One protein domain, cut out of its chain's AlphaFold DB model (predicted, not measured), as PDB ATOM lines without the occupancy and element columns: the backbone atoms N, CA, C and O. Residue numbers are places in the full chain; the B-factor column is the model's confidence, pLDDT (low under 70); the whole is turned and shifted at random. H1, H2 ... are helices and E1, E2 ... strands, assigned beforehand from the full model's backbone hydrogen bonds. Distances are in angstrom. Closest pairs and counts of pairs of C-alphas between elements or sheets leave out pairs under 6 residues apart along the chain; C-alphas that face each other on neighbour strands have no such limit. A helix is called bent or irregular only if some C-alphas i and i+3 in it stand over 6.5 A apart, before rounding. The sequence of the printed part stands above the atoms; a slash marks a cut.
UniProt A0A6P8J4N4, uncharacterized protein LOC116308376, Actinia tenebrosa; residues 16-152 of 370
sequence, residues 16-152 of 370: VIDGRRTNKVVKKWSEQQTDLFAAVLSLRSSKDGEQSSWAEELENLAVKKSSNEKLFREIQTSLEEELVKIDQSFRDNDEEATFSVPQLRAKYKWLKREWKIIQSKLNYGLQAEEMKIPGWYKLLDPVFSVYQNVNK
ATOM      1  N   VAL A  16     -17.584  39.492 -46.213       46.03
ATOM      2  CA  VAL A  16     -18.818  39.274 -46.975       46.03
ATOM      3  C   VAL A  16     -18.910  40.395 -47.996       46.03
ATOM      4  O   VAL A  16     -19.404  41.476 -47.692       46.03
ATOM      5  N   ILE A  17     -18.416  40.129 -49.203       52.94
ATOM      6  CA  ILE A  17     -18.595  41.001 -50.367       52.94
ATOM      7  C   ILE A  17     -19.604  40.293 -51.281       52.94
ATOM      8  O   ILE A  17     -19.459  39.106 -51.575       52.94
ATOM      9  N   ASP A  18     -20.690  40.980 -51.638       65.81
ATOM     10  CA  ASP A  18     -21.758  40.489 -52.529       65.81
ATOM     11  C   ASP A  18     -22.416  39.153 -52.129       65.81
ATOM     12  O   ASP A  18     -22.820  38.345 -52.966       65.81
ATOM     13  N   GLY A  19     -22.522  38.880 -50.824       61.66
ATOM     14  CA  GLY A  19     -23.194  37.681 -50.311       61.66
ATOM     15  C   GLY A  19     -22.435  36.365 -50.534       61.66
ATOM     16  O   GLY A  19     -22.924  35.310 -50.126       61.66
ATOM     17  N   ARG A  20     -21.225  36.396 -51.110       44.53
ATOM     18  CA  ARG A  20     -20.324  35.235 -51.168       44.53
ATOM     19  C   ARG A  20     -19.270  35.356 -50.075       44.53
ATOM     20  O   ARG A  20     -18.496  36.304 -50.040       44.53
ATOM     21  N   ARG A  21     -19.227  34.369 -49.176       44.72
ATOM     22  CA  ARG A  21     -18.147  34.233 -48.190       44.72
ATOM     23  C   ARG A  21     -16.883  33.816 -48.932       44.72
ATOM     24  O   ARG A  21     -16.761  32.653 -49.314       44.72
ATOM     25  N   THR A  22     -15.956  34.738 -49.147       46.59
ATOM     26  CA  THR A  22     -14.612  34.376 -49.595       46.59
ATOM     27  C   THR A  22     -13.770  34.136 -48.348       46.59
ATOM     28  O   THR A  22     -13.555  35.018 -47.521       46.59
ATOM     29  N   ASN A  23     -13.332  32.890 -48.158       46.94
ATOM     30  CA  ASN A  23     -12.353  32.577 -47.125       46.94
ATOM     31  C   ASN A  23     -11.000  33.085 -47.623       46.94
ATOM     32  O   ASN A  23     -10.258  32.336 -48.258       46.94
ATOM     33  N   LYS A  24     -10.687  34.361 -47.370       57.75
ATOM     34  CA  LYS A  24      -9.316  34.844 -47.534       57.75
ATOM     35  C   LYS A  24      -8.446  34.018 -46.589       57.75
ATOM     36  O   LYS A  24      -8.649  34.017 -45.372       57.75
ATOM     37  N   VAL A  25      -7.527  33.240 -47.157       59.47
ATOM     38  CA  VAL A  25      -6.582  32.438 -46.379       59.47
ATOM     39  C   VAL A  25      -5.735  33.413 -45.577       59.47
ATOM     40  O   VAL A  25      -4.957  34.184 -46.130       59.47
ATOM     41  N   VAL A  26      -5.921  33.418 -44.261       63.28
ATOM     42  CA  VAL A  26      -5.206  34.357 -43.401       63.28
ATOM     43  C   VAL A  26      -3.749  33.951 -43.343       63.28
ATOM     44  O   VAL A  26      -3.408  32.875 -42.841       63.28
ATOM     45  N   LYS A  27      -2.912  34.842 -43.876       71.75
ATOM     46  CA  LYS A  27      -1.462  34.712 -43.926       71.75
ATOM     47  C   LYS A  27      -0.933  34.366 -42.535       71.75
ATOM     48  O   LYS A  27      -1.172  35.083 -41.561       71.75
ATOM     49  N   LYS A  28      -0.255  33.221 -42.432       81.62
ATOM     50  CA  LYS A  28       0.401  32.802 -41.191       81.62
ATOM     51  C   LYS A  28       1.622  33.686 -40.959       81.62
ATOM     52  O   LYS A  28       2.399  33.918 -41.878       81.62
ATOM     53  N   TRP A  29       1.781  34.146 -39.724       87.75
ATOM     54  CA  TRP A  29       2.960  34.891 -39.297       87.75
ATOM     55  C   TRP A  29       4.163  33.956 -39.225       87.75
ATOM     56  O   TRP A  29       4.118  32.970 -38.486       87.75
ATOM     57  N   SER A  30       5.233  34.277 -39.947       90.06
ATOM     58  CA  SER A  30       6.521  33.612 -39.763       90.06
ATOM     59  C   SER A  30       7.185  34.055 -38.452       90.06
ATOM     60  O   SER A  30       6.811  35.066 -37.842       90.06
ATOM     61  N   GLU A  31       8.172  33.284 -37.994       89.62
ATOM     62  CA  GLU A  31       8.983  33.645 -36.826       89.62
ATOM     63  C   GLU A  31       9.728  34.961 -37.075       89.62
ATOM     64  O   GLU A  31       9.585  35.894 -36.292       89.62
ATOM     65  N   GLN A  32      10.364  35.100 -38.242       89.69
ATOM     66  CA  GLN A  32      11.041  36.332 -38.661       89.69
ATOM     67  C   GLN A  32      10.104  37.549 -38.677       89.69
ATOM     68  O   GLN A  32      10.466  38.602 -38.170       89.69
ATOM     69  N   GLN A  33       8.876  37.411 -39.193       91.19
ATOM     70  CA  GLN A  33       7.879  38.493 -39.161       91.19
ATOM     71  C   GLN A  33       7.458  38.845 -37.734       91.19
ATOM     72  O   GLN A  33       7.189  40.003 -37.427       91.19
ATOM     73  N   THR A  34       7.375  37.843 -36.857       94.44
ATOM     74  CA  THR A  34       7.029  38.044 -35.447       94.44
ATOM     75  C   THR A  34       8.145  38.780 -34.712       94.44
ATOM     76  O   THR A  34       7.859  39.723 -33.977       94.44
ATOM     77  N   ASP A  35       9.395  38.381 -34.939       93.44
ATOM     78  CA  ASP A  35      10.570  39.033 -34.368       93.44
ATOM     79  C   ASP A  35      10.724  40.460 -34.895       93.44
ATOM     80  O   ASP A  35      10.958  41.375 -34.110       93.44
ATOM     81  N   LEU A  36      10.495  40.680 -36.191       93.44
ATOM     82  CA  LEU A  36      10.525  42.014 -36.783       93.44
ATOM     83  C   LEU A  36       9.427  42.913 -36.215       93.44
ATOM     84  O   LEU A  36       9.683  44.055 -35.852       93.44
ATOM     85  N   PHE A  37       8.210  42.390 -36.072       95.19
ATOM     86  CA  PHE A  37       7.122  43.133 -35.450       95.19
ATOM     87  C   PHE A  37       7.435  43.498 -33.998       95.19
ATOM     88  O   PHE A  37       7.175  44.621 -33.579       95.19
ATOM     89  N   ALA A  38       8.046  42.591 -33.237       96.00
ATOM     90  CA  ALA A  38       8.510  42.891 -31.889       96.00
ATOM     91  C   ALA A  38       9.638  43.931 -31.867       96.00
ATOM     92  O   ALA A  38       9.634  44.805 -31.001       96.00
ATOM     93  N   ALA A  39      10.555  43.887 -32.836       94.62
ATOM     94  CA  ALA A  39      11.579  44.908 -33.002       94.62
ATOM     95  C   ALA A  39      10.943  46.280 -33.258       94.62
ATOM     96  O   ALA A  39      11.230  47.212 -32.510       94.62
ATOM     97  N   VAL A  40      10.005  46.383 -34.207       95.06
ATOM     98  CA  VAL A  40       9.237  47.612 -34.490       95.06
ATOM     99  C   VAL A  40       8.519  48.120 -33.245       95.06
ATOM    100  O   VAL A  40       8.590  49.302 -32.926       95.06
ATOM    101  N   LEU A  41       7.893  47.230 -32.477       94.50
ATOM    102  CA  LEU A  41       7.243  47.598 -31.222       94.50
ATOM    103  C   LEU A  41       8.220  48.156 -30.170       94.50
ATOM    104  O   LEU A  41       7.824  48.989 -29.356       94.50
ATOM    105  N   SER A  42       9.477  47.708 -30.185       92.81
ATOM    106  CA  SER A  42      10.537  48.175 -29.282       92.81
ATOM    107  C   SER A  42      11.258  49.442 -29.763       92.81
ATOM    108  O   SER A  42      11.978  50.064 -28.977       92.81
ATOM    109  N   LEU A  43      11.075  49.855 -31.026       90.19
ATOM    110  CA  LEU A  43      11.669  51.089 -31.540       90.19
ATOM    111  C   LEU A  43      11.141  52.295 -30.758       90.19
ATOM    112  O   LEU A  43       9.944  52.416 -30.498       90.19
ATOM    113  N   ARG A  44      12.049  53.209 -30.405       81.94
ATOM    114  CA  ARG A  44      11.701  54.471 -29.750       81.94
ATOM    115  C   ARG A  44      11.071  55.419 -30.765       81.94
ATOM    116  O   ARG A  44      11.720  55.836 -31.721       81.94
ATOM    117  N   SER A  45       9.820  55.768 -30.520       73.75
ATOM    118  CA  SER A  45       9.106  56.872 -31.139       73.75
ATOM    119  C   SER A  45       9.420  58.141 -30.335       73.75
ATOM    120  O   SER A  45       9.326  58.165 -29.108       73.75
ATOM    121  N   SER A  46       9.879  59.191 -31.016       67.38
ATOM    122  CA  SER A  46      10.054  60.514 -30.413       67.38
ATOM    123  C   SER A  46       8.813  61.336 -30.727       67.38
ATOM    124  O   SER A  46       8.784  62.051 -31.730       67.38
ATOM    125  N   LYS A  47       7.786  61.230 -29.886       59.75
ATOM    126  CA  LYS A  47       6.649  62.154 -29.906       59.75
ATOM    127  C   LYS A  47       6.816  63.135 -28.757       59.75
ATOM    128  O   LYS A  47       7.104  62.744 -27.635       59.75
ATOM    129  N   ASP A  48       6.707  64.421 -29.069       61.56
ATOM    130  CA  ASP A  48       6.667  65.500 -28.076       61.56
ATOM    131  C   ASP A  48       7.916  65.632 -27.174       61.56
ATOM    132  O   ASP A  48       7.860  66.202 -26.090       61.56
ATOM    133  N   GLY A  49       9.077  65.152 -27.640       71.56
ATOM    134  CA  GLY A  49      10.361  65.268 -26.930       71.56
ATOM    135  C   GLY A  49      10.615  64.179 -25.884       71.56
ATOM    136  O   GLY A  49      11.730  64.086 -25.368       71.56
ATOM    137  N   GLU A  50       9.633  63.313 -25.626       74.38
ATOM    138  CA  GLU A  50       9.805  62.101 -24.832       74.38
ATOM    139  C   GLU A  50      10.047  60.903 -25.757       74.38
ATOM    140  O   GLU A  50       9.361  60.696 -26.759       74.38
ATOM    141  N   GLN A  51      11.070  60.107 -25.442       79.62
ATOM    142  CA  GLN A  51      11.361  58.882 -26.178       79.62
ATOM    143  C   GLN A  51      10.602  57.725 -25.537       79.62
ATOM    144  O   GLN A  51      11.065  57.184 -24.533       79.62
ATOM    145  N   SER A  52       9.477  57.339 -26.133       85.88
ATOM    146  CA  SER A  52       8.713  56.157 -25.721       85.88
ATOM    147  C   SER A  52       8.733  55.115 -26.826       85.88
ATOM    148  O   SER A  52       8.694  55.444 -28.010       85.88
ATOM    149  N   SER A  53       8.819  53.836 -26.477       90.81
ATOM    150  CA  SER A  53       8.616  52.783 -27.476       90.81
ATOM    151  C   SER A  53       7.143  52.678 -27.875       90.81
ATOM    152  O   SER A  53       6.243  53.030 -27.110       90.81
ATOM    153  N   TRP A  54       6.864  52.146 -29.064       92.38
ATOM    154  CA  TRP A  54       5.485  51.900 -29.500       92.38
ATOM    155  C   TRP A  54       4.720  50.995 -28.533       92.38
ATOM    156  O   TRP A  54       3.535  51.211 -28.285       92.38
ATOM    157  N   ALA A  55       5.387  49.979 -27.983       91.94
ATOM    158  CA  ALA A  55       4.802  49.107 -26.974       91.94
ATOM    159  C   ALA A  55       4.443  49.874 -25.687       91.94
ATOM    160  O   ALA A  55       3.358  49.659 -25.153       91.94
ATOM    161  N   GLU A  56       5.288  50.803 -25.229       90.12
ATOM    162  CA  GLU A  56       4.987  51.680 -24.083       90.12
ATOM    163  C   GLU A  56       3.788  52.592 -24.367       90.12
ATOM    164  O   GLU A  56       2.840  52.640 -23.579       90.12
ATOM    165  N   GLU A  57       3.767  53.259 -25.527       90.06
ATOM    166  CA  GLU A  57       2.639  54.103 -25.942       90.06
ATOM    167  C   GLU A  57       1.326  53.296 -25.990       90.06
ATOM    168  O   GLU A  57       0.282  53.756 -25.522       90.06
ATOM    169  N   LEU A  58       1.370  52.065 -26.513       91.06
ATOM    170  CA  LEU A  58       0.208  51.176 -26.586       91.06
ATOM    171  C   LEU A  58      -0.301  50.725 -25.212       91.06
ATOM    172  O   LEU A  58      -1.517  50.558 -25.057       91.06
ATOM    173  N   GLU A  59       0.585  50.515 -24.236       89.00
ATOM    174  CA  GLU A  59       0.196  50.211 -22.856       89.00
ATOM    175  C   GLU A  59      -0.381  51.444 -22.145       89.00
ATOM    176  O   GLU A  59      -1.379  51.320 -21.434       89.00
ATOM    177  N   ASN A  60       0.166  52.635 -22.406       86.06
ATOM    178  CA  ASN A  60      -0.280  53.890 -21.794       86.06
ATOM    179  C   ASN A  60      -1.645  54.365 -22.328       86.06
ATOM    180  O   ASN A  60      -2.485  54.851 -21.573       86.06
ATOM    181  N   LEU A  61      -1.910  54.205 -23.627       81.12
ATOM    182  CA  LEU A  61      -3.119  54.733 -24.284       81.12
ATOM    183  C   LEU A  61      -4.338  53.793 -24.208       81.12
ATOM    184  O   LEU A  61      -5.372  54.038 -24.836       81.12
ATOM    185  N   ALA A  62      -4.256  52.727 -23.406       60.66
ATOM    186  CA  ALA A  62      -5.125  51.546 -23.432       60.66
ATOM    187  C   ALA A  62      -6.627  51.749 -23.115       60.66
ATOM    188  O   ALA A  62      -7.381  50.773 -23.093       60.66
ATOM    189  N   VAL A  63      -7.118  52.974 -22.914       60.75
ATOM    190  CA  VAL A  63      -8.506  53.206 -22.475       60.75
ATOM    191  C   VAL A  63      -9.517  53.201 -23.634       60.75
ATOM    192  O   VAL A  63     -10.679  52.847 -23.424       60.75
ATOM    193  N   LYS A  64      -9.133  53.533 -24.880       74.50
ATOM    194  CA  LYS A  64     -10.088  53.582 -26.013       74.50
ATOM    195  C   LYS A  64      -9.521  52.985 -27.303       74.50
ATOM    196  O   LYS A  64      -8.481  53.401 -27.796       74.50
ATOM    197  N   LYS A  65     -10.271  52.056 -27.917       74.50
ATOM    198  CA  LYS A  65      -9.907  51.398 -29.194       74.50
ATOM    199  C   LYS A  65      -9.598  52.395 -30.318       74.50
ATOM    200  O   LYS A  65      -8.703  52.141 -31.115       74.50
ATOM    201  N   SER A  66     -10.335  53.504 -30.374       77.75
ATOM    202  CA  SER A  66     -10.151  54.559 -31.374       77.75
ATOM    203  C   SER A  66      -8.823  55.302 -31.213       77.75
ATOM    204  O   SER A  66      -8.227  55.683 -32.212       77.75
ATOM    205  N   SER A  67      -8.331  55.460 -29.981       79.06
ATOM    206  CA  SER A  67      -7.082  56.178 -29.700       79.06
ATOM    207  C   SER A  67      -5.855  55.419 -30.207       79.06
ATOM    208  O   SER A  67      -4.919  56.029 -30.713       79.06
ATOM    209  N   ASN A  68      -5.890  54.083 -30.175       89.00
ATOM    210  CA  ASN A  68      -4.759  53.259 -30.614       89.00
ATOM    211  C   ASN A  68      -4.746  53.040 -32.134       89.00
ATOM    212  O   ASN A  68      -3.790  52.486 -32.661       89.00
ATOM    213  N   GLU A  69      -5.811  53.402 -32.856       90.44
ATOM    214  CA  GLU A  69      -5.899  53.206 -34.311       90.44
ATOM    215  C   GLU A  69      -4.776  53.932 -35.050       90.44
ATOM    216  O   GLU A  69      -4.122  53.328 -35.894       90.44
ATOM    217  N   LYS A  70      -4.519  55.193 -34.686       90.19
ATOM    218  CA  LYS A  70      -3.443  55.985 -35.288       90.19
ATOM    219  C   LYS A  70      -2.079  55.331 -35.053       90.19
ATOM    220  O   LYS A  70      -1.327  55.163 -36.003       90.19
ATOM    221  N   LEU A  71      -1.818  54.869 -33.827       91.12
ATOM    222  CA  LEU A  71      -0.574  54.168 -33.503       91.12
ATOM    223  C   LEU A  71      -0.389  52.905 -34.330       91.12
ATOM    224  O   LEU A  71       0.657  52.721 -34.931       91.12
ATOM    225  N   PHE A  72      -1.408  52.049 -34.413       93.06
ATOM    226  CA  PHE A  72      -1.279  50.827 -35.202       93.06
ATOM    227  C   PHE A  72      -1.063  51.094 -36.692       93.06
ATOM    228  O   PHE A  72      -0.401  50.282 -37.325       93.06
ATOM    229  N   ARG A  73      -1.574  52.200 -37.246       92.50
ATOM    230  CA  ARG A  73      -1.278  52.591 -38.635       92.50
ATOM    231  C   ARG A  73       0.177  52.983 -38.818       92.50
ATOM    232  O   ARG A  73       0.794  52.574 -39.786       92.50
ATOM    233  N   GLU A  74       0.734  53.740 -37.886       92.44
ATOM    234  CA  GLU A  74       2.135  54.132 -37.986       92.44
ATOM    235  C   GLU A  74       3.079  52.928 -37.733       92.44
ATOM    236  O   GLU A  74       4.057  52.756 -38.458       92.44
ATOM    237  N   ILE A  75       2.735  52.025 -36.797       93.25
ATOM    238  CA  ILE A  75       3.422  50.727 -36.617       93.25
ATOM    239  C   ILE A  75       3.364  49.911 -37.906       93.25
ATOM    240  O   ILE A  75       4.354  49.296 -38.289       93.25
ATOM    241  N   GLN A  76       2.199  49.881 -38.556       93.19
ATOM    242  CA  GLN A  76       2.006  49.172 -39.814       93.19
ATOM    243  C   GLN A  76       2.955  49.704 -40.889       93.19
ATOM    244  O   GLN A  76       3.670  48.910 -41.490       93.19
ATOM    245  N   THR A  77       3.023  51.026 -41.070       91.56
ATOM    246  CA  THR A  77       3.947  51.657 -42.023       91.56
ATOM    247  C   THR A  77       5.402  51.311 -41.710       91.56
ATOM    248  O   THR A  77       6.127  50.868 -42.595       91.56
ATOM    249  N   SER A  78       5.823  51.424 -40.447       92.12
ATOM    250  CA  SER A  78       7.196  51.085 -40.050       92.12
ATOM    251  C   SER A  78       7.520  49.600 -40.262       92.12
ATOM    252  O   SER A  78       8.615  49.259 -40.703       92.12
ATOM    253  N   LEU A  79       6.564  48.707 -39.999       91.62
ATOM    254  CA  LEU A  79       6.726  47.276 -40.245       91.62
ATOM    255  C   LEU A  79       6.844  46.961 -41.738       91.62
ATOM    256  O   LEU A  79       7.673  46.141 -42.118       91.62
ATOM    257  N   GLU A  80       6.029  47.595 -42.577       89.56
ATOM    258  CA  GLU A  80       6.078  47.429 -44.030       89.56
ATOM    259  C   GLU A  80       7.420  47.904 -44.600       89.56
ATOM    260  O   GLU A  80       8.023  47.197 -45.407       89.56
ATOM    261  N   GLU A  81       7.941  49.038 -44.126       88.88
ATOM    262  CA  GLU A  81       9.271  49.529 -44.504       88.88
ATOM    263  C   GLU A  81      10.381  48.528 -44.164       88.88
ATOM    264  O   GLU A  81      11.263  48.280 -44.988       88.88
ATOM    265  N   GLU A  82      10.342  47.927 -42.974       89.12
ATOM    266  CA  GLU A  82      11.328  46.926 -42.559       89.12
ATOM    267  C   GLU A  82      11.172  45.593 -43.307       89.12
ATOM    268  O   GLU A  82      12.169  44.970 -43.677       89.12
ATOM    269  N   LEU A  83       9.941  45.158 -43.594       86.25
ATOM    270  CA  LEU A  83       9.695  43.942 -44.375       86.25
ATOM    271  C   LEU A  83      10.238  44.068 -45.799       86.25
ATOM    272  O   LEU A  83      10.874  43.137 -46.292       86.25
ATOM    273  N   VAL A  84      10.053  45.231 -46.428       84.50
ATOM    274  CA  VAL A  84      10.574  45.514 -47.773       84.50
ATOM    275  C   VAL A  84      12.104  45.474 -47.813       84.50
ATOM    276  O   VAL A  84      12.666  45.046 -48.817       84.50
ATOM    277  N   LYS A  85      12.797  45.880 -46.738       84.56
ATOM    278  CA  LYS A  85      14.270  45.810 -46.667       84.56
ATOM    279  C   LYS A  85      14.794  44.375 -46.649       84.56
ATOM    280  O   LYS A  85      15.885  44.123 -47.153       84.56
ATOM    281  N   ILE A  86      14.056  43.459 -46.025       80.12
ATOM    282  CA  ILE A  86      14.463  42.057 -45.882       80.12
ATOM    283  C   ILE A  86      14.127  41.268 -47.146       80.12
ATOM    284  O   ILE A  86      14.914  40.423 -47.572       80.12
ATOM    285  N   ASP A  87      12.971  41.542 -47.745       74.81
ATOM    286  CA  ASP A  87      12.497  40.837 -48.923       74.81
ATOM    287  C   ASP A  87      11.819  41.817 -49.890       74.81
ATOM    288  O   ASP A  87      10.676  42.246 -49.719       74.81
ATOM    289  N   GLN A  88      12.560  42.165 -50.943       68.31
ATOM    290  CA  GLN A  88      12.137  43.123 -51.962       68.31
ATOM    291  C   GLN A  88      10.869  42.665 -52.710       68.31
ATOM    292  O   GLN A  88      10.148  43.507 -53.244       68.31
ATOM    293  N   SER A  89      10.549  41.361 -52.696       63.75
ATOM    294  CA  SER A  89       9.346  40.800 -53.334       63.75
ATOM    295  C   SER A  89       8.032  41.256 -52.681       63.75
ATOM    296  O   SER A  89       6.953  41.098 -53.257       63.75
ATOM    297  N   PHE A  90       8.103  41.882 -51.501       61.91
ATOM    298  CA  PHE A  90       6.946  42.498 -50.856       61.91
ATOM    299  C   PHE A  90       6.475  43.797 -51.526       61.91
ATOM    300  O   PHE A  90       5.354  44.214 -51.252       61.91
ATOM    301  N   ARG A  91       7.276  44.429 -52.402       56.41
ATOM    302  CA  ARG A  91       6.848  45.622 -53.165       56.41
ATOM    303  C   ARG A  91       6.019  45.311 -54.406       56.41
ATOM    304  O   ARG A  91       5.220  46.154 -54.794       56.41
ATOM    305  N   ASP A  92       6.218  44.148 -55.019       55.44
ATOM    306  CA  ASP A  92       5.665  43.847 -56.348       55.44
ATOM    307  C   ASP A  92       4.241  43.276 -56.295       55.44
ATOM    308  O   ASP A  92       3.586  43.115 -57.323       55.44
ATOM    309  N   ASN A  93       3.743  42.976 -55.094       55.78
ATOM    310  CA  ASN A  93       2.355  42.599 -54.895       55.78
ATOM    311  C   ASN A  93       1.564  43.857 -54.525       55.78
ATOM    312  O   ASN A  93       1.534  44.243 -53.361       55.78
ATOM    313  N   ASP A  94       0.872  44.452 -55.500       50.22
ATOM    314  CA  ASP A  94      -0.149  45.510 -55.329       50.22
ATOM    315  C   ASP A  94      -1.334  45.090 -54.412       50.22
ATOM    316  O   ASP A  94      -2.338  45.794 -54.279       50.22
ATOM    317  N   GLU A  95      -1.244  43.932 -53.757       53.31
ATOM    318  CA  GLU A  95      -2.204  43.442 -52.781       53.31
ATOM    319  C   GLU A  95      -1.953  44.099 -51.416       53.31
ATOM    320  O   GLU A  95      -1.128  43.655 -50.622       53.31
ATOM    321  N   GLU A  96      -2.703  45.175 -51.166       52.78
ATOM    322  CA  GLU A  96      -3.340  45.477 -49.878       52.78
ATOM    323  C   GLU A  96      -2.457  45.186 -48.644       52.78
ATOM    324  O   GLU A  96      -2.527  44.108 -48.071       52.78
ATOM    325  N   ALA A  97      -1.635  46.168 -48.249       54.84
ATOM    326  CA  ALA A  97      -0.976  46.325 -46.946       54.84
ATOM    327  C   ALA A  97      -0.732  45.014 -46.158       54.84
ATOM    328  O   ALA A  97      -1.637  44.479 -45.514       54.84
ATOM    329  N   THR A  98       0.510  44.512 -46.189       72.50
ATOM    330  CA  THR A  98       0.908  43.137 -45.802       72.50
ATOM    331  C   THR A  98       0.293  42.572 -44.518       72.50
ATOM    332  O   THR A  98       0.095  41.355 -44.429       72.50
ATOM    333  N   PHE A  99      -0.019  43.429 -43.542       85.25
ATOM    334  CA  PHE A  99      -0.828  43.094 -42.379       85.25
ATOM    335  C   PHE A  99      -1.780  44.233 -42.024       85.25
ATOM    336  O   PHE A  99      -1.352  45.345 -41.730       85.25
ATOM    337  N   SER A 100      -3.077  43.943 -41.935       89.75
ATOM    338  CA  SER A 100      -4.070  44.947 -41.547       89.75
ATOM    339  C   SER A 100      -3.965  45.326 -40.061       89.75
ATOM    340  O   SER A 100      -3.590  44.512 -39.211       89.75
ATOM    341  N   VAL A 101      -4.378  46.548 -39.695       91.06
ATOM    342  CA  VAL A 101      -4.427  47.010 -38.288       91.06
ATOM    343  C   VAL A 101      -5.109  46.001 -37.337       91.06
ATOM    344  O   VAL A 101      -4.578  45.746 -36.248       91.06
ATOM    345  N   PRO A 102      -6.256  45.376 -37.686       90.06
ATOM    346  CA  PRO A 102      -6.844  44.312 -36.872       90.06
ATOM    347  C   PRO A 102      -5.917  43.110 -36.642       90.06
ATOM    348  O   PRO A 102      -5.870  42.594 -35.520       90.06
ATOM    349  N   GLN A 103      -5.156  42.686 -37.656       90.81
ATOM    350  CA  GLN A 103      -4.192  41.588 -37.541       90.81
ATOM    351  C   GLN A 103      -3.027  41.966 -36.621       90.81
ATOM    352  O   GLN A 103      -2.679  41.181 -35.738       90.81
ATOM    353  N   LEU A 104      -2.489  43.185 -36.744       93.00
ATOM    354  CA  LEU A 104      -1.438  43.691 -35.852       93.00
ATOM    355  C   LEU A 104      -1.905  43.731 -34.394       93.00
ATOM    356  O   LEU A 104      -1.204  43.277 -33.491       93.00
ATOM    357  N   ARG A 105      -3.139  44.185 -34.147       92.19
ATOM    358  CA  ARG A 105      -3.754  44.164 -32.808       92.19
ATOM    359  C   ARG A 105      -3.886  42.756 -32.248       92.19
ATOM    360  O   ARG A 105      -3.620  42.533 -31.065       92.19
ATOM    361  N   ALA A 106      -4.354  41.817 -33.066       92.06
ATOM    362  CA  ALA A 106      -4.487  40.425 -32.661       92.06
ATOM    363  C   ALA A 106      -3.118  39.825 -32.316       92.06
ATOM    364  O   ALA A 106      -2.976  39.192 -31.267       92.06
ATOM    365  N   LYS A 107      -2.104  40.101 -33.143       94.31
ATOM    366  CA  LYS A 107      -0.729  39.652 -32.934       94.31
ATOM    367  C   LYS A 107      -0.102  40.271 -31.684       94.31
ATOM    368  O   LYS A 107       0.477  39.542 -30.886       94.31
ATOM    369  N   TYR A 108      -0.305  41.564 -31.440       94.50
ATOM    370  CA  TYR A 108       0.140  42.246 -30.221       94.50
ATOM    371  C   TYR A 108      -0.460  41.619 -28.953       94.50
ATOM    372  O   TYR A 108       0.247  41.287 -28.003       94.50
ATOM    373  N   LYS A 109      -1.776  41.366 -28.949       93.00
ATOM    374  CA  LYS A 109      -2.441  40.673 -27.830       93.00
ATOM    375  C   LYS A 109      -1.892  39.268 -27.609       93.00
ATOM    376  O   LYS A 109      -1.799  38.825 -26.463       93.00
ATOM    377  N   TRP A 110      -1.575  38.565 -28.692       95.19
ATOM    378  CA  TRP A 110      -0.958  37.250 -28.622       95.19
ATOM    379  C   TRP A 110       0.446  37.324 -28.007       95.19
ATOM    380  O   TRP A 110       0.695  36.592 -27.054       95.19
ATOM    381  N   LEU A 111       1.294  38.274 -28.426       95.75
ATOM    382  CA  LEU A 111       2.619  38.510 -27.831       95.75
ATOM    383  C   LEU A 111       2.522  38.739 -26.318       95.75
ATOM    384  O   LEU A 111       3.227  38.089 -25.553       95.75
ATOM    385  N   LYS A 112       1.582  39.577 -25.860       94.19
ATOM    386  CA  LYS A 112       1.350  39.795 -24.420       94.19
ATOM    387  C   LYS A 112       0.949  38.522 -23.677       94.19
ATOM    388  O   LYS A 112       1.338  38.329 -22.526       94.19
ATOM    389  N   ARG A 113       0.114  37.674 -24.287       94.31
ATOM    390  CA  ARG A 113      -0.320  36.410 -23.675       94.31
ATOM    391  C   ARG A 113       0.852  35.440 -23.558       94.31
ATOM    392  O   ARG A 113       1.066  34.910 -22.474       94.31
ATOM    393  N   GLU A 114       1.596  35.245 -24.639       94.38
ATOM    394  CA  GLU A 114       2.763  34.362 -24.651       94.38
ATOM    395  C   GLU A 114       3.857  34.858 -23.714       94.38
ATOM    396  O   GLU A 114       4.421  34.070 -22.963       94.38
ATOM    397  N   TRP A 115       4.088  36.171 -23.667       95.25
ATOM    398  CA  TRP A 115       5.021  36.770 -22.722       95.25
ATOM    399  C   TRP A 115       4.659  36.404 -21.278       95.25
ATOM    400  O   TRP A 115       5.515  35.925 -20.543       95.25
ATOM    401  N   LYS A 116       3.377  36.505 -20.890       93.88
ATOM    402  CA  LYS A 116       2.914  36.082 -19.554       93.88
ATOM    403  C   LYS A 116       3.121  34.590 -19.289       93.88
ATOM    404  O   LYS A 116       3.392  34.222 -18.150       93.88
ATOM    405  N   ILE A 117       2.955  33.740 -20.302       91.62
ATOM    406  CA  ILE A 117       3.176  32.291 -20.184       91.62
ATOM    407  C   ILE A 117       4.665  31.992 -19.993       91.62
ATOM    408  O   ILE A 117       5.020  31.144 -19.180       91.62
ATOM    409  N   ILE A 118       5.542  32.680 -20.722       92.06
ATOM    410  CA  ILE A 118       6.991  32.527 -20.572       92.06
ATOM    411  C   ILE A 118       7.426  33.040 -19.195       92.06
ATOM    412  O   ILE A 118       8.073  32.306 -18.455       92.06
ATOM    413  N   GLN A 119       6.983  34.238 -18.808       91.38
ATOM    414  CA  GLN A 119       7.233  34.819 -17.488       91.38
ATOM    415  C   GLN A 119       6.763  33.907 -16.351       91.38
ATOM    416  O   GLN A 119       7.486  33.699 -15.380       91.38
ATOM    417  N   SER A 120       5.563  33.325 -16.440       90.00
ATOM    418  CA  SER A 120       5.084  32.419 -15.391       90.00
ATOM    419  C   SER A 120       5.970  31.181 -15.277       90.00
ATOM    420  O   SER A 120       6.364  30.830 -14.170       90.00
ATOM    421  N   LYS A 121       6.360  30.571 -16.401       88.38
ATOM    422  CA  LYS A 121       7.271  29.417 -16.412       88.38
ATOM    423  C   LYS A 121       8.632  29.743 -15.798       88.38
ATOM    424  O   LYS A 121       9.117  28.951 -14.996       88.38
ATOM    425  N   LEU A 122       9.200  30.909 -16.115       88.12
ATOM    426  CA  LEU A 122      10.459  31.375 -15.524       88.12
ATOM    427  C   LEU A 122      10.343  31.556 -14.001       88.12
ATOM    428  O   LEU A 122      11.234  31.150 -13.262       88.12
ATOM    429  N   ASN A 123       9.218  32.088 -13.515       86.88
ATOM    430  CA  ASN A 123       8.985  32.290 -12.081       86.88
ATOM    431  C   ASN A 123       8.821  30.981 -11.284       86.88
ATOM    432  O   ASN A 123       9.125  30.954 -10.095       86.88
ATOM    433  N   TYR A 124       8.369  29.889 -11.910       85.06
ATOM    434  CA  TYR A 124       8.238  28.581 -11.250       85.06
ATOM    435  C   TYR A 124       9.544  27.772 -11.211       85.06
ATOM    436  O   TYR A 124       9.520  26.589 -10.876       85.06
ATOM    437  N   GLY A 125      10.684  28.386 -11.542       74.94
ATOM    438  CA  GLY A 125      11.988  27.732 -11.447       74.94
ATOM    439  C   GLY A 125      12.214  26.641 -12.492       74.94
ATOM    440  O   GLY A 125      13.150  25.856 -12.336       74.94
ATOM    441  N   LEU A 126      11.408  26.587 -13.567       72.50
ATOM    442  CA  LEU A 126      11.858  25.884 -14.767       72.50
ATOM    443  C   LEU A 126      13.131  26.589 -15.231       72.50
ATOM    444  O   LEU A 126      13.106  27.786 -15.530       72.50
ATOM    445  N   GLN A 127      14.243  25.855 -15.238       65.06
ATOM    446  CA  GLN A 127      15.531  26.412 -15.617       65.06
ATOM    447  C   GLN A 127      15.420  27.009 -17.019       65.06
ATOM    448  O   GLN A 127      14.981  26.348 -17.964       65.06
ATOM    449  N   ALA A 128      15.830  28.272 -17.150       61.12
ATOM    450  CA  ALA A 128      15.840  28.995 -18.418       61.12
ATOM    451  C   ALA A 128      16.620  28.244 -19.518       61.12
ATOM    452  O   ALA A 128      16.380  28.466 -20.699       61.12
ATOM    453  N   GLU A 129      17.515  27.331 -19.131       65.88
ATOM    454  CA  GLU A 129      18.316  26.487 -20.021       65.88
ATOM    455  C   GLU A 129      17.489  25.447 -20.793       65.88
ATOM    456  O   GLU A 129      17.845  25.097 -21.918       65.88
ATOM    457  N   GLU A 130      16.353  24.992 -20.255       75.62
ATOM    458  CA  GLU A 130      15.488  24.028 -20.949       75.62
ATOM    459  C   GLU A 130      14.503  24.708 -21.910       75.62
ATOM    460  O   GLU A 130      14.028  24.099 -22.875       75.62
ATOM    461  N   MET A 131      14.193  25.987 -21.675       81.81
ATOM    462  CA  MET A 131      13.222  26.729 -22.467       81.81
ATOM    463  C   MET A 131      13.916  27.584 -23.527       81.81
ATOM    464  O   MET A 131      14.613  28.548 -23.228       81.81
ATOM    465  N   LYS A 132      13.658  27.288 -24.804       87.94
ATOM    466  CA  LYS A 132      14.072  28.164 -25.907       87.94
ATOM    467  C   LYS A 132      13.295  29.478 -25.829       87.94
ATOM    468  O   LYS A 132      12.149  29.543 -26.266       87.94
ATOM    469  N   ILE A 133      13.911  30.504 -25.243       89.69
ATOM    470  CA  ILE A 133      13.344  31.853 -25.159       89.69
ATOM    471  C   ILE A 133      13.353  32.472 -26.568       89.69
ATOM    472  O   ILE A 133      14.441  32.647 -27.128       89.69
ATOM    473  N   PRO A 134      12.184  32.816 -27.141       93.69
ATOM    474  CA  PRO A 134      12.106  33.428 -28.468       93.69
ATOM    475  C   PRO A 134      12.816  34.788 -28.547       93.69
ATOM    476  O   PRO A 134      12.901  35.506 -27.547       93.69
ATOM    477  N   GLY A 135      13.276  35.176 -29.741       92.56
ATOM    478  CA  GLY A 135      13.948  36.462 -29.976       92.56
ATOM    479  C   GLY A 135      13.083  37.659 -29.578       92.56
ATOM    480  O   GLY A 135      13.502  38.478 -28.757       92.56
ATOM    481  N   TRP A 136      11.838  37.696 -30.064       95.94
ATOM    482  CA  TRP A 136      10.856  38.727 -29.721       95.94
ATOM    483  C   TRP A 136      10.638  38.916 -28.216       95.94
ATOM    484  O   TRP A 136      10.351  40.030 -27.776       95.94
ATOM    485  N   TYR A 137      10.768  37.851 -27.414       95.00
ATOM    486  CA  TYR A 137      10.555  37.934 -25.970       95.00
ATOM    487  C   TYR A 137      11.598  38.851 -25.339       95.00
ATOM    488  O   TYR A 137      11.241  39.751 -24.593       95.00
ATOM    489  N   LYS A 138      12.874  38.681 -25.701       93.69
ATOM    490  CA  LYS A 138      13.981  39.483 -25.159       93.69
ATOM    491  C   LYS A 138      13.832  40.974 -25.475       93.69
ATOM    492  O   LYS A 138      14.265  41.803 -24.686       93.69
ATOM    493  N   LEU A 139      13.219  41.299 -26.615       93.06
ATOM    494  CA  LEU A 139      12.975  42.678 -27.044       93.06
ATOM    495  C   LEU A 139      11.845  43.341 -26.250       93.06
ATOM    496  O   LEU A 139      11.955  44.505 -25.878       93.06
ATOM    497  N   LEU A 140      10.762  42.606 -25.987       94.06
ATOM    498  CA  LEU A 140       9.563  43.154 -25.345       94.06
ATOM    499  C   LEU A 140       9.545  42.986 -23.823       94.06
ATOM    500  O   LEU A 140       8.763  43.657 -23.151       94.06
ATOM    501  N   ASP A 141      10.387  42.114 -23.270       93.81
ATOM    502  CA  ASP A 141      10.436  41.837 -21.837       93.81
ATOM    503  C   ASP A 141      10.710  43.076 -20.972       93.81
ATOM    504  O   ASP A 141       9.951  43.289 -20.020       93.81
ATOM    505  N   PRO A 142      11.686  43.950 -21.307       92.06
ATOM    506  CA  PRO A 142      11.908  45.177 -20.545       92.06
ATOM    507  C   PRO A 142      10.673  46.078 -20.522       92.06
ATOM    508  O   PRO A 142      10.343  46.642 -19.485       92.06
ATOM    509  N   VAL A 143       9.949  46.160 -21.643       89.69
ATOM    510  CA  VAL A 143       8.758  47.005 -21.765       89.69
ATOM    511  C   VAL A 143       7.605  46.434 -20.945       89.69
ATOM    512  O   VAL A 143       7.047  47.110 -20.086       89.69
ATOM    513  N   PHE A 144       7.244  45.168 -21.161       90.75
ATOM    514  CA  PHE A 144       6.092  44.563 -20.487       90.75
ATOM    515  C   PHE A 144       6.293  44.377 -18.980       90.75
ATOM    516  O   PHE A 144       5.314  44.435 -18.227       90.75
ATOM    517  N   SER A 145       7.537  44.207 -18.525       89.00
ATOM    518  CA  SER A 145       7.859  44.079 -17.101       89.00
ATOM    519  C   SER A 145       7.556  45.353 -16.311       89.00
ATOM    520  O   SER A 145       7.006  45.266 -15.213       89.00
ATOM    521  N   VAL A 146       7.829  46.536 -16.880       86.19
ATOM    522  CA  VAL A 146       7.550  47.832 -16.231       86.19
ATOM    523  C   VAL A 146       6.064  47.955 -15.879       86.19
ATOM    524  O   VAL A 146       5.710  48.295 -14.750       86.19
ATOM    525  N   TYR A 147       5.178  47.574 -16.798       73.94
ATOM    526  CA  TYR A 147       3.726  47.702 -16.622       73.94
ATOM    527  C   TYR A 147       3.085  46.617 -15.752       73.94
ATOM    528  O   TYR A 147       1.966  46.789 -15.254       73.94
ATOM    529  N   GLN A 148       3.754  45.478 -15.564       71.44
ATOM    530  CA  GLN A 148       3.213  44.407 -14.733       71.44
ATOM    531  C   GLN A 148       3.298  44.740 -13.240       71.44
ATOM    532  O   GLN A 148       2.411  44.333 -12.487       71.44
ATOM    533  N   ASN A 149       4.308  45.513 -12.831       59.22
ATOM    534  CA  ASN A 149       4.463  45.964 -11.449       59.22
ATOM    535  C   ASN A 149       3.393  47.003 -11.077       59.22
ATOM    536  O   ASN A 149       2.740  46.862 -10.047       59.22
ATOM    537  N   VAL A 150       3.081  47.935 -11.984       58.91
ATOM    538  CA  VAL A 150       2.048  48.968 -11.764       58.91
ATOM    539  C   VAL A 150       0.658  48.363 -11.498       58.91
ATOM    540  O   VAL A 150      -0.104  48.881 -10.693       58.91
ATOM    541  N   ASN A 151       0.330  47.225 -12.119       51.97
ATOM    542  CA  ASN A 151      -0.977  46.572 -11.953       51.97
ATOM    543  C   ASN A 151      -1.101  45.682 -10.700       51.97
ATOM    544  O   ASN A 151      -2.200  45.196 -10.417       51.97
ATOM    545  N   LYS A 152      -0.002  45.388  -9.991       55.44
ATOM    546  CA  LYS A 152      -0.036  44.596  -8.746       55.44
ATOM    547  C   LYS A 152      -0.181  45.475  -7.505       55.44
ATOM    548  O   LYS A 152      -0.806  45.028  -6.545       55.44
TER     549      LYS A 152
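Overview. This is residues 16 to 152 of the 370 residues of the protein "uncharacterized protein LOC116308376" of Actinia tenebrosa (UniProt A0A6P8J4N4). Helices H2, H3 and H5 gather round H1, and the long H4 runs from near the start of H3 past H1 and across H5. The small strand hairpin of E2 and E3 lies beyond the end of H1, while residues 16 to 25, with E1, stick out as an arm. The printed part has 137 residues, with five named helices and three named strands in the order E1 H1 E2 E3 H2 H3 H4 H5; E2 and E3 are antiparallel, and the class is mostly helix. It is only just compact, close to loose, with a radius of gyration of the C-alphas of 16.9 A and spans of 52 by 40 by 34 A.

Arrangement. E1, residues 20 to 23, is apart from H1, residues 31 to 42. E2, residues 44 to 47, and E3, residues 50 to 53, form a hairpin; N 45 and O 52 are within hydrogen-bond range at 2.8 A. H3, residues 67 to 86, touches H1 with residues 75 to 83 alone, at a steep tilt of 52 degrees, opposite ways; the closest C-alphas, of Val 40 and Leu 79, are 6.3 A apart. H5, residues 135 to 150, touches H1 at a steep tilt of 41 degrees, the same way; the closest C-alphas, of Asp 35 and Trp 136, are 4.7 A apart. H2, residues 54 to 60, touches H5 at residues 140 to 147 alone, at a shallow tilt of 19 degrees; the closest C-alphas, of Glu 56 and Val 143, are 6.4 A apart. H2 and H3 form a helical hairpin, its closest C-alphas, of Leu 58 and Asn 68, 6.7 A apart. H4, residues 101 to 123, touches H3 about perpendicular at 86 degrees, closest at Phe 72 and Val 101, whose C-alphas are 5.8 A apart; it only just touches H5, with 3 pairs of C-alphas within 8 A, closest at Trp 115 and Tyr 137, 6.5 A. Every O i to N i+4 pair is within hydrogen-bond range in H1, H2 and H4, against 15 of 16 in H3 and 5 of 12 in H5, where 8 of 13 O i to N i+3 pairs are.

Along the chain. E1 begins at C-alpha 20 (-20.324, 35.235, -51.168). H1 is 16.4 A long, H3 30.4 A and H4 32.9 A; H5, 25.1 A, ends at C-alpha 150 (2.048, 48.968, -11.764). H5 is irregular, C-alphas 139 and 142 being 7.0 A apart, with a kink of 46 degrees near residue 142; H3 is irregular, but only just, with C-alphas 67 and 70 6.7 A apart.

Size, cuts and confidence. The C-alphas of Asp 18 and Gly 125, the two farthest apart, are 54.7 A apart. The printed part has no cut; the links H3 to H4 and H4 to H5 are long. The model's pLDDT is under 70 in 33 printed residues, among them 16 to 26 and 88 to 97.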